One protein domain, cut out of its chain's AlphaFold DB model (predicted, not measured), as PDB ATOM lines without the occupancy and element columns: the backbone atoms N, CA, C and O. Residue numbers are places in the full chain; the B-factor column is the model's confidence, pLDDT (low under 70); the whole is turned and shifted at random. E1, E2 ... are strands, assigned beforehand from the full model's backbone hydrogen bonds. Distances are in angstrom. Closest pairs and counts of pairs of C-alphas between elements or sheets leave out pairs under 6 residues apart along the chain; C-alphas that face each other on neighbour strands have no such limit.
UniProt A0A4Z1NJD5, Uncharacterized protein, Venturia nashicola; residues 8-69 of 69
ATOM      1  N   THR A   8     -45.825  -5.643  19.225       76.06
ATOM      2  CA  THR A   8     -44.439  -5.712  18.759       76.06
ATOM      3  C   THR A   8     -43.557  -6.236  19.886       76.06
ATOM      4  O   THR A   8     -43.512  -5.636  20.956       76.06
ATOM      5  N   SER A   9     -42.851  -7.340  19.644       76.44
ATOM      6  CA  SER A   9     -41.814  -7.861  20.538       76.44
ATOM      7  C   SER A   9     -40.464  -7.825  19.832       76.44
ATOM      8  O   SER A   9     -40.371  -8.168  18.651       76.44
ATOM      9  N   LYS A  10     -39.432  -7.390  20.556       81.56
ATOM     10  CA  LYS A  10     -38.055  -7.312  20.074       81.56
ATOM     11  C   LYS A  10     -37.169  -8.168  20.969       81.56
ATOM     12  O   LYS A  10     -37.031  -7.874  22.153       81.56
ATOM     13  N   ILE A  11     -36.574  -9.212  20.401       79.62
ATOM     14  CA  ILE A  11     -35.610 -10.075  21.091       79.62
ATOM     15  C   ILE A  11     -34.224  -9.704  20.579       79.62
ATOM     16  O   ILE A  11     -33.989  -9.747  19.372       79.62
ATOM     17  N   ARG A  12     -33.321  -9.327  21.488       80.62
ATOM     18  CA  ARG A  12     -31.919  -9.039  21.177       80.62
ATOM     19  C   ARG A  12     -31.021 -10.101  21.798       80.62
ATOM     20  O   ARG A  12     -31.170 -10.407  22.977       80.62
ATOM     21  N   LEU A  13     -30.094 -10.637  21.012       78.38
ATOM     22  CA  LEU A  13     -29.110 -11.628  21.444       78.38
ATOM     23  C   LEU A  13     -27.717 -10.990  21.373       78.38
ATOM     24  O   LEU A  13     -27.307 -10.540  20.306       78.38
ATOM     25  N   GLU A  14     -27.016 -10.896  22.506       74.81
ATOM     26  CA  GLU A  14     -25.784 -10.089  22.611       74.81
ATOM     27  C   GLU A  14     -24.485 -10.872  22.373       74.81
ATOM     28  O   GLU A  14     -23.501 -10.306  21.905       74.81
ATOM     29  N   SER A  15     -24.458 -12.174  22.661       79.94
ATOM     30  CA  SER A  15     -23.323 -13.052  22.352       79.94
ATOM     31  C   SER A  15     -23.795 -14.492  22.156       79.94
ATOM     32  O   SER A  15     -24.834 -14.878  22.687       79.94
ATOM     33  N   ASN A  16     -23.040 -15.278  21.377       80.12
ATOM     34  CA  ASN A  16     -23.325 -16.693  21.098       80.12
ATOM     35  C   ASN A  16     -24.757 -16.946  20.597       80.12
ATOM     36  O   ASN A  16     -25.488 -17.760  21.162       80.12
ATOM     37  N   VAL A  17     -25.156 -16.238  19.535       78.50
ATOM     38  CA  VAL A  17     -26.470 -16.416  18.904       78.50
ATOM     39  C   VAL A  17     -26.632 -17.888  18.493       78.50
ATOM     40  O   VAL A  17     -25.842 -18.389  17.685       78.50
ATOM     41  N   PRO A  18     -27.629 -18.609  19.033       78.81
ATOM     42  CA  PRO A  18     -27.859 -19.989  18.653       78.81
ATOM     43  C   PRO A  18     -28.303 -20.056  17.191       78.81
ATOM     44  O   PRO A  18     -29.051 -19.202  16.710       78.81
ATOM     45  N   LYS A  19     -27.873 -21.108  16.487       79.19
ATOM     46  CA  LYS A  19     -28.290 -21.367  15.097       79.19
ATOM     47  C   LYS A  19     -29.814 -21.498  14.977       79.19
ATOM     48  O   LYS A  19     -30.399 -21.146  13.962       79.19
ATOM     49  N   GLU A  20     -30.481 -21.977  16.020       74.19
ATOM     50  CA  GLU A  20     -31.939 -22.076  16.062       74.19
ATOM     51  C   GLU A  20     -32.443 -21.757  17.473       74.19
ATOM     52  O   GLU A  20     -31.809 -22.133  18.461       74.19
ATOM     53  N   PHE A  21     -33.585 -21.072  17.575       75.62
ATOM     54  CA  PHE A  21     -34.326 -20.936  18.828       75.62
ATOM     55  C   PHE A  21     -35.832 -20.840  18.565       75.62
ATOM     56  O   PHE A  21     -36.283 -20.445  17.493       75.62
ATOM     57  N   GLU A  22     -36.635 -21.204  19.558       76.25
ATOM     58  CA  GLU A  22     -38.093 -21.185  19.453       76.25
ATOM     59  C   GLU A  22     -38.677 -20.019  20.255       76.25
ATOM     60  O   GLU A  22     -38.284 -19.774  21.397       76.25
ATOM     61  N   VAL A  23     -39.649 -19.313  19.669       74.81
ATOM     62  CA  VAL A  23     -40.460 -18.313  20.369       74.81
ATOM     63  C   VAL A  23     -41.908 -18.757  20.384       74.81
ATOM     64  O   VAL A  23     -42.575 -18.803  19.353       74.81
ATOM     65  N   LYS A  24     -42.445 -19.018  21.575       74.62
ATOM     66  CA  LYS A  24     -43.846 -19.400  21.722       74.62
ATOM     67  C   LYS A  24     -44.754 -18.186  21.876       74.62
ATOM     68  O   LYS A  24     -44.648 -17.454  22.859       74.62
ATOM     69  N   LEU A  25     -45.680 -17.995  20.933       72.62
ATOM     70  CA  LEU A  25     -46.652 -16.904  20.975       72.62
ATOM     71  C   LEU A  25     -48.016 -17.439  21.398       72.62
ATOM     72  O   LEU A  25     -48.664 -18.226  20.711       72.62
ATOM     73  N   ARG A  26     -48.489 -16.985  22.557       73.00
ATOM     74  CA  ARG A  26     -49.814 -17.357  23.044       73.00
ATOM     75  C   ARG A  26     -50.827 -16.276  22.698       73.00
ATOM     76  O   ARG A  26     -50.795 -15.191  23.270       73.00
ATOM     77  N   PHE A  27     -51.771 -16.618  21.829       71.06
ATOM     78  CA  PHE A  27     -52.919 -15.770  21.522       71.06
ATOM     79  C   PHE A  27     -54.161 -16.285  22.262       71.06
ATOM     80  O   PHE A  27     -54.433 -17.488  22.221       71.06
ATOM     81  N   PRO A  28     -54.932 -15.417  22.943       67.75
ATOM     82  CA  PRO A  28     -56.139 -15.838  23.645       67.75
ATOM     83  C   PRO A  28     -57.121 -16.556  22.713       67.75
ATOM     84  O   PRO A  28     -57.335 -16.127  21.575       67.75
ATOM     85  N   LYS A  29     -57.751 -17.632  23.203       64.88
ATOM     86  CA  LYS A  29     -58.753 -18.406  22.452       64.88
ATOM     87  C   LYS A  29     -59.856 -17.476  21.924       64.88
ATOM     88  O   LYS A  29     -60.390 -16.669  22.676       64.88
ATOM     89  N   GLY A  30     -60.182 -17.597  20.636       64.56
ATOM     90  CA  GLY A  30     -61.156 -16.735  19.953       64.56
ATOM     91  C   GLY A  30     -60.565 -15.462  19.331       64.56
ATOM     92  O   GLY A  30     -61.280 -14.745  18.636       64.56
ATOM     93  N   SER A  31     -59.271 -15.194  19.522       66.75
ATOM     94  CA  SER A  31     -58.570 -14.117  18.815       66.75
ATOM     95  C   SER A  31     -58.141 -14.589  17.431       66.75
ATOM     96  O   SER A  31     -57.563 -15.666  17.295       66.75
ATOM     97  N   LYS A  32     -58.391 -13.775  16.402       64.06
ATOM     98  CA  LYS A  32     -57.818 -13.991  15.073       64.06
ATOM     99  C   LYS A  32     -56.445 -13.327  15.010       64.06
ATOM    100  O   LYS A  32     -56.335 -12.118  15.221       64.06
ATOM    101  N   VAL A  33     -55.417 -14.123  14.738       66.25
ATOM    102  CA  VAL A  33     -54.075 -13.628  14.422       66.25
ATOM    103  C   VAL A  33     -54.071 -13.301  12.936       66.25
ATOM    104  O   VAL A  33     -54.424 -14.153  12.129       66.25
ATOM    105  N   GLY A  34     -53.763 -12.058  12.587       65.00
ATOM    106  CA  GLY A  34     -53.708 -11.610  11.202       65.00
ATOM    107  C   GLY A  34     -52.405 -12.047  10.547       65.00
ATOM    108  O   GLY A  34     -52.388 -12.945   9.716       65.00
ATOM    109  N   VAL A  35     -51.301 -11.408  10.932       71.94
ATOM    110  CA  VAL A  35     -49.978 -11.651  10.346       71.94
ATOM    111  C   VAL A  35     -48.942 -11.636  11.455       71.94
ATOM    112  O   VAL A  35     -48.934 -10.694  12.254       71.94
ATOM    113  N   VAL A  36     -48.077 -12.654  11.479       73.12
ATOM    114  CA  VAL A  36     -46.821 -12.622  12.229       73.12
ATOM    115  C   VAL A  36     -45.680 -12.376  11.258       73.12
ATOM    116  O   VAL A  36     -45.595 -13.025  10.220       73.12
ATOM    117  N   CYS A  37     -44.807 -11.425  11.572       72.19
ATOM    118  CA  CYS A  37     -43.556 -11.242  10.840       72.19
ATOM    119  C   CYS A  37     -42.381 -11.553  11.758       72.19
ATOM    120  O   CYS A  37     -42.403 -11.092  12.894       72.19
ATOM    121  N   VAL A  38     -41.369 -12.261  11.258       73.12
ATOM    122  CA  VAL A  38     -40.066 -12.471  11.902       73.12
ATOM    123  C   VAL A  38     -39.009 -11.889  10.973       73.12
ATOM    124  O   VAL A  38     -38.901 -12.298   9.821       73.12
ATOM    125  N   ASN A  39     -38.259 -10.888  11.437       75.19
ATOM    126  CA  ASN A  39     -37.218 -10.212  10.639       75.19
ATOM    127  C   ASN A  39     -37.728  -9.661   9.298       75.19
ATOM    128  O   ASN A  39     -37.031  -9.674   8.290       75.19
ATOM    129  N   GLY A  40     -38.980  -9.198   9.283       71.25
ATOM    130  CA  GLY A  40     -39.631  -8.680   8.079       71.25
ATOM    131  C   GLY A  40     -40.205  -9.748   7.143       71.25
ATOM    132  O   GLY A  40     -40.923  -9.386   6.216       71.25
ATOM    133  N   GLN A  41     -39.970 -11.039   7.396       74.31
ATOM    134  CA  GLN A  41     -40.581 -12.143   6.651       74.31
ATOM    135  C   GLN A  41     -41.872 -12.598   7.328       74.31
ATOM    136  O   GLN A  41     -41.935 -12.677   8.553       74.31
ATOM    137  N   VAL A  42     -42.912 -12.884   6.545       76.94
ATOM    138  CA  VAL A  42     -44.182 -13.403   7.072       76.94
ATOM    139  C   VAL A  42     -43.982 -14.840   7.551       76.94
ATOM    140  O   VAL A  42     -43.459 -15.672   6.818       76.94
ATOM    141  N   ALA A  43     -44.416 -15.115   8.778       73.44
ATOM    142  CA  ALA A  43     -44.496 -16.443   9.360       73.44
ATOM    143  C   ALA A  43     -45.974 -16.826   9.501       73.44
ATOM    144  O   ALA A  43     -46.764 -16.082  10.089       73.44
ATOM    145  N   GLU A  44     -46.349 -17.984   8.960       70.31
ATOM    146  CA  GLU A  44     -47.661 -18.575   9.213       70.31
ATOM    147  C   GLU A  44     -47.677 -19.161  10.626       70.31
ATOM    148  O   GLU A  44     -46.795 -19.934  10.995       70.31
ATOM    149  N   VAL A  45     -48.652 -18.756  11.443       69.38
ATOM    150  CA  VAL A  45     -48.766 -19.211  12.835       69.38
ATOM    151  C   VAL A  45     -50.228 -19.363  13.198       69.38
ATOM    152  O   VAL A  45     -51.015 -18.436  12.983       69.38
ATOM    153  N   GLN A  46     -50.600 -20.493  13.796       65.88
ATOM    154  CA  GLN A  46     -51.928 -20.638  14.376       65.88
ATOM    155  C   GLN A  46     -51.974 -20.094  15.812       65.88
ATOM    156  O   GLN A  46     -50.967 -19.817  16.470       65.88
ATOM    157  N   ALA A  47     -53.188 -19.911  16.330       64.81
ATOM    158  CA  ALA A  47     -53.379 -19.466  17.705       64.81
ATOM    159  C   ALA A  47     -52.839 -20.509  18.706       64.81
ATOM    160  O   ALA A  47     -53.203 -21.678  18.641       64.81
ATOM    161  N   ASN A  48     -52.064 -20.056  19.699       65.56
ATOM    162  CA  ASN A  48     -51.368 -20.887  20.703       65.56
ATOM    163  C   ASN A  48     -50.204 -21.743  20.170       65.56
ATOM    164  O   ASN A  48     -49.742 -22.634  20.890       65.56
ATOM    165  N   GLU A  49     -49.701 -21.465  18.971       64.50
ATOM    166  CA  GLU A  49     -48.525 -22.144  18.432       64.50
ATOM    167  C   GLU A  49     -47.215 -21.416  18.737       64.50
ATOM    168  O   GLU A  49     -47.167 -20.232  19.084       64.50
ATOM    169  N   ALA A  50     -46.123 -22.168  18.631       65.19
ATOM    170  CA  ALA A  50     -44.790 -21.610  18.672       65.19
ATOM    171  C   ALA A  50     -44.283 -21.294  17.267       65.19
ATOM    172  O   ALA A  50     -44.532 -22.039  16.325       65.19
ATOM    173  N   VAL A  51     -43.554 -20.188  17.147       68.62
ATOM    174  CA  VAL A  51     -42.807 -19.827  15.948       68.62
ATOM    175  C   VAL A  51     -41.367 -20.270  16.157       68.62
ATOM    176  O   VAL A  51     -40.671 -19.751  17.033       68.62
ATOM    177  N   LEU A  52     -40.903 -21.212  15.339       69.62
ATOM    178  CA  LEU A  52     -39.483 -21.532  15.277       69.62
ATOM    179  C   LEU A  52     -38.763 -20.422  14.502       69.62
ATOM    180  O   LEU A  52     -38.990 -20.250  13.304       69.62
ATOM    181  N   ALA A  53     -37.901 -19.668  15.181       69.31
ATOM    182  CA  ALA A  53     -37.077 -18.645  14.559       69.31
ATOM    183  C   ALA A  53     -35.698 -19.234  14.245       69.31
ATOM    184  O   ALA A  53     -34.913 -19.576  15.132       69.31
ATOM    185  N   LYS A  54     -35.391 -19.353  12.954       68.56
ATOM    186  CA  LYS A  54     -34.054 -19.754  12.510       68.56
ATOM    187  C   LYS A  54     -33.158 -18.531  12.401       68.56
ATOM    188  O   LYS A  54     -33.583 -17.479  11.925       68.56
ATOM    189  N   THR A  55     -31.921 -18.684  12.848       68.50
ATOM    190  CA  THR A  55     -30.884 -17.660  12.747       68.50
ATOM    191  C   THR A  55     -29.714 -18.272  11.990       68.50
ATOM    192  O   THR A  55     -29.459 -19.467  12.060       68.50
ATOM    193  N   ASP A  56     -28.964 -17.473  11.253       69.81
ATOM    194  CA  ASP A  56     -27.694 -17.926  10.676       69.81
ATOM    195  C   ASP A  56     -26.532 -17.858  11.692       69.81
ATOM    196  O   ASP A  56     -25.369 -18.014  11.328       69.81
ATOM    197  N   GLY A  57     -26.831 -17.620  12.976       67.00
ATOM    198  CA  GLY A  57     -25.859 -17.338  14.033       67.00
ATOM    199  C   GLY A  57     -25.339 -15.894  14.031       67.00
ATOM    200  O   GLY A  57     -24.534 -15.544  14.892       67.00
ATOM    201  N   SER A  58     -25.785 -15.051  13.095       64.31
ATOM    202  CA  SER A  58     -25.395 -13.639  12.976       64.31
ATOM    203  C   SER A  58     -26.551 -12.670  13.239       64.31
ATOM    204  O   SER A  58     -26.321 -11.534  13.654       64.31
ATOM    205  N   VAL A  59     -27.799 -13.116  13.057       66.38
ATOM    206  CA  VAL A  59     -28.986 -12.303  13.342       66.38
ATOM    207  C   VAL A  59     -29.129 -12.066  14.849       66.38
ATOM    208  O   VAL A  59     -29.472 -12.966  15.611       66.38
ATOM    209  N   GLN A  60     -28.891 -10.824  15.275       62.59
ATOM    210  CA  GLN A  60     -28.920 -10.404  16.684       62.59
ATOM    211  C   GLN A  60     -30.252  -9.801  17.126       62.59
ATOM    212  O   GLN A  60     -30.445  -9.569  18.319       62.59
ATOM    213  N   GLU A  61     -31.157  -9.514  16.194       65.00
ATOM    214  CA  GLU A  61     -32.411  -8.834  16.482       65.00
ATOM    215  C   GLU A  61     -33.575  -9.536  15.795       65.00
ATOM    216  O   GLU A  61     -33.559  -9.718  14.581       65.00
ATOM    217  N   PHE A  62     -34.588  -9.886  16.589       69.44
ATOM    218  CA  PHE A  62     -35.820 -10.494  16.114       69.44
ATOM    219  C   PHE A  62     -36.994  -9.596  16.411       69.44
ATOM    220  O   PHE A  62     -37.295  -9.316  17.572       69.44
ATOM    221  N   LEU A  63     -37.667  -9.171  15.349       68.38
ATOM    222  CA  LEU A  63     -38.880  -8.381  15.441       68.38
ATOM    223  C   LEU A  63     -40.080  -9.270  15.161       68.38
ATOM    224  O   LEU A  63     -40.219  -9.758  14.044       68.38
ATOM    225  N   ILE A  64     -40.941  -9.425  16.162       70.50
ATOM    226  CA  ILE A  64     -42.211 -10.134  16.059       70.50
ATOM    227  C   ILE A  64     -43.321  -9.095  16.064       70.50
ATOM    228  O   ILE A  64     -43.515  -8.404  17.063       70.50
ATOM    229  N   LYS A  65     -44.054  -8.991  14.955       70.00
ATOM    230  CA  LYS A  65     -45.262  -8.160  14.862       70.00
ATOM    231  C   LYS A  65     -46.467  -9.063  14.757       70.00
ATOM    232  O   LYS A  65     -46.509  -9.828  13.810       70.00
ATOM    233  N   ALA A  66     -47.427  -8.958  15.666       68.12
ATOM    234  CA  ALA A  66     -48.710  -9.638  15.546       68.12
ATOM    235  C   ALA A  66     -49.816  -8.597  15.387       68.12
ATOM    236  O   ALA A  66     -50.034  -7.774  16.280       68.12
ATOM    237  N   LYS A  67     -50.507  -8.641  14.246       65.31
ATOM    238  CA  LYS A  67     -51.698  -7.821  13.998       65.31
ATOM    239  C   LYS A  67     -52.956  -8.611  14.302       65.31
ATOM    240  O   LYS A  67     -53.015  -9.810  14.031       65.31
ATOM    241  N   LYS A  68     -53.974  -7.942  14.829       66.25
ATOM    242  CA  LYS A  68     -55.321  -8.516  14.896       66.25
ATOM    243  C   LYS A  68     -55.893  -8.609  13.471       66.25
ATOM    244  O   LYS A  68     -55.659  -7.695  12.683       66.25
ATOM    245  N   ALA A  69     -56.591  -9.700  13.149       61.53
ATOM    246  CA  ALA A  69     -57.337  -9.809  11.888       61.53
ATOM    247  C   ALA A  69     -58.650  -9.015  11.911       61.53
ATOM    248  O   ALA A  69     -59.218  -8.833  13.018       61.53
TER     249      ALA A  69
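What this domain is: This is residues 8 to 69 of the 69 residues of an uncharacterized protein of Venturia nashicola (UniProt A0A4Z1NJD5). This is a small, narrow two-layer arrangement of strands: a four-stranded sheet of E1, E6, E3 and E4 stands partly face to face with a two-stranded ladder of E2 and E5, and the layers meet at few places. Most strands run roughly along the long axis of a rod spanning 38 by 17 by 16 A, with turns at both ends. The printed part has 62 residues, with six named strands, E1 to E6 in chain order, and no named helix; the class is all strand. Both sheets are antiparallel, and the whole is compact, with a radius of gyration of the C-alphas of 12.1 A.

Where its parts are: E1, residues 8 to 12, begins at C-alpha 8 (-44.439, -5.712, 18.759). E2 is residues 20 to 24, E3 residues 33 to 38, 14.3 A long, E4 residues 41 to 43 and E5 residues 50 to 54. E6, residues 61 to 68, is 23.0 A long and ends at C-alpha 68 (-55.321, -8.516, 14.896).

How they stand to each other: In the larger sheet E1 and E4 are edge strands. E1 and E6 are antiparallel, with N 9 and O 64 2.9 A apart. E6 and E3 are antiparallel, with N 34 and O 67 2.8 A apart. E3 and E4 form a hairpin, with N 38 and O 41 2.8 A apart. E2 and E5 are antiparallel at 157 degrees, with N 51 and O 23 2.8 A apart. Between the sheets, the closest C-alphas of E3 and E5 are Val 38 and Ala 53, 7.4 A apart. E2 and E6 are apart.

The domain as a whole: The C-alphas of Ser 15 and Gly 30 are the farthest apart, 38.1 A. The printed part has no cut and no long link. The mean pLDDT of the printed part is 71.0; residues 28 to 34, 45 to 63 and 66 to 69 are under 70.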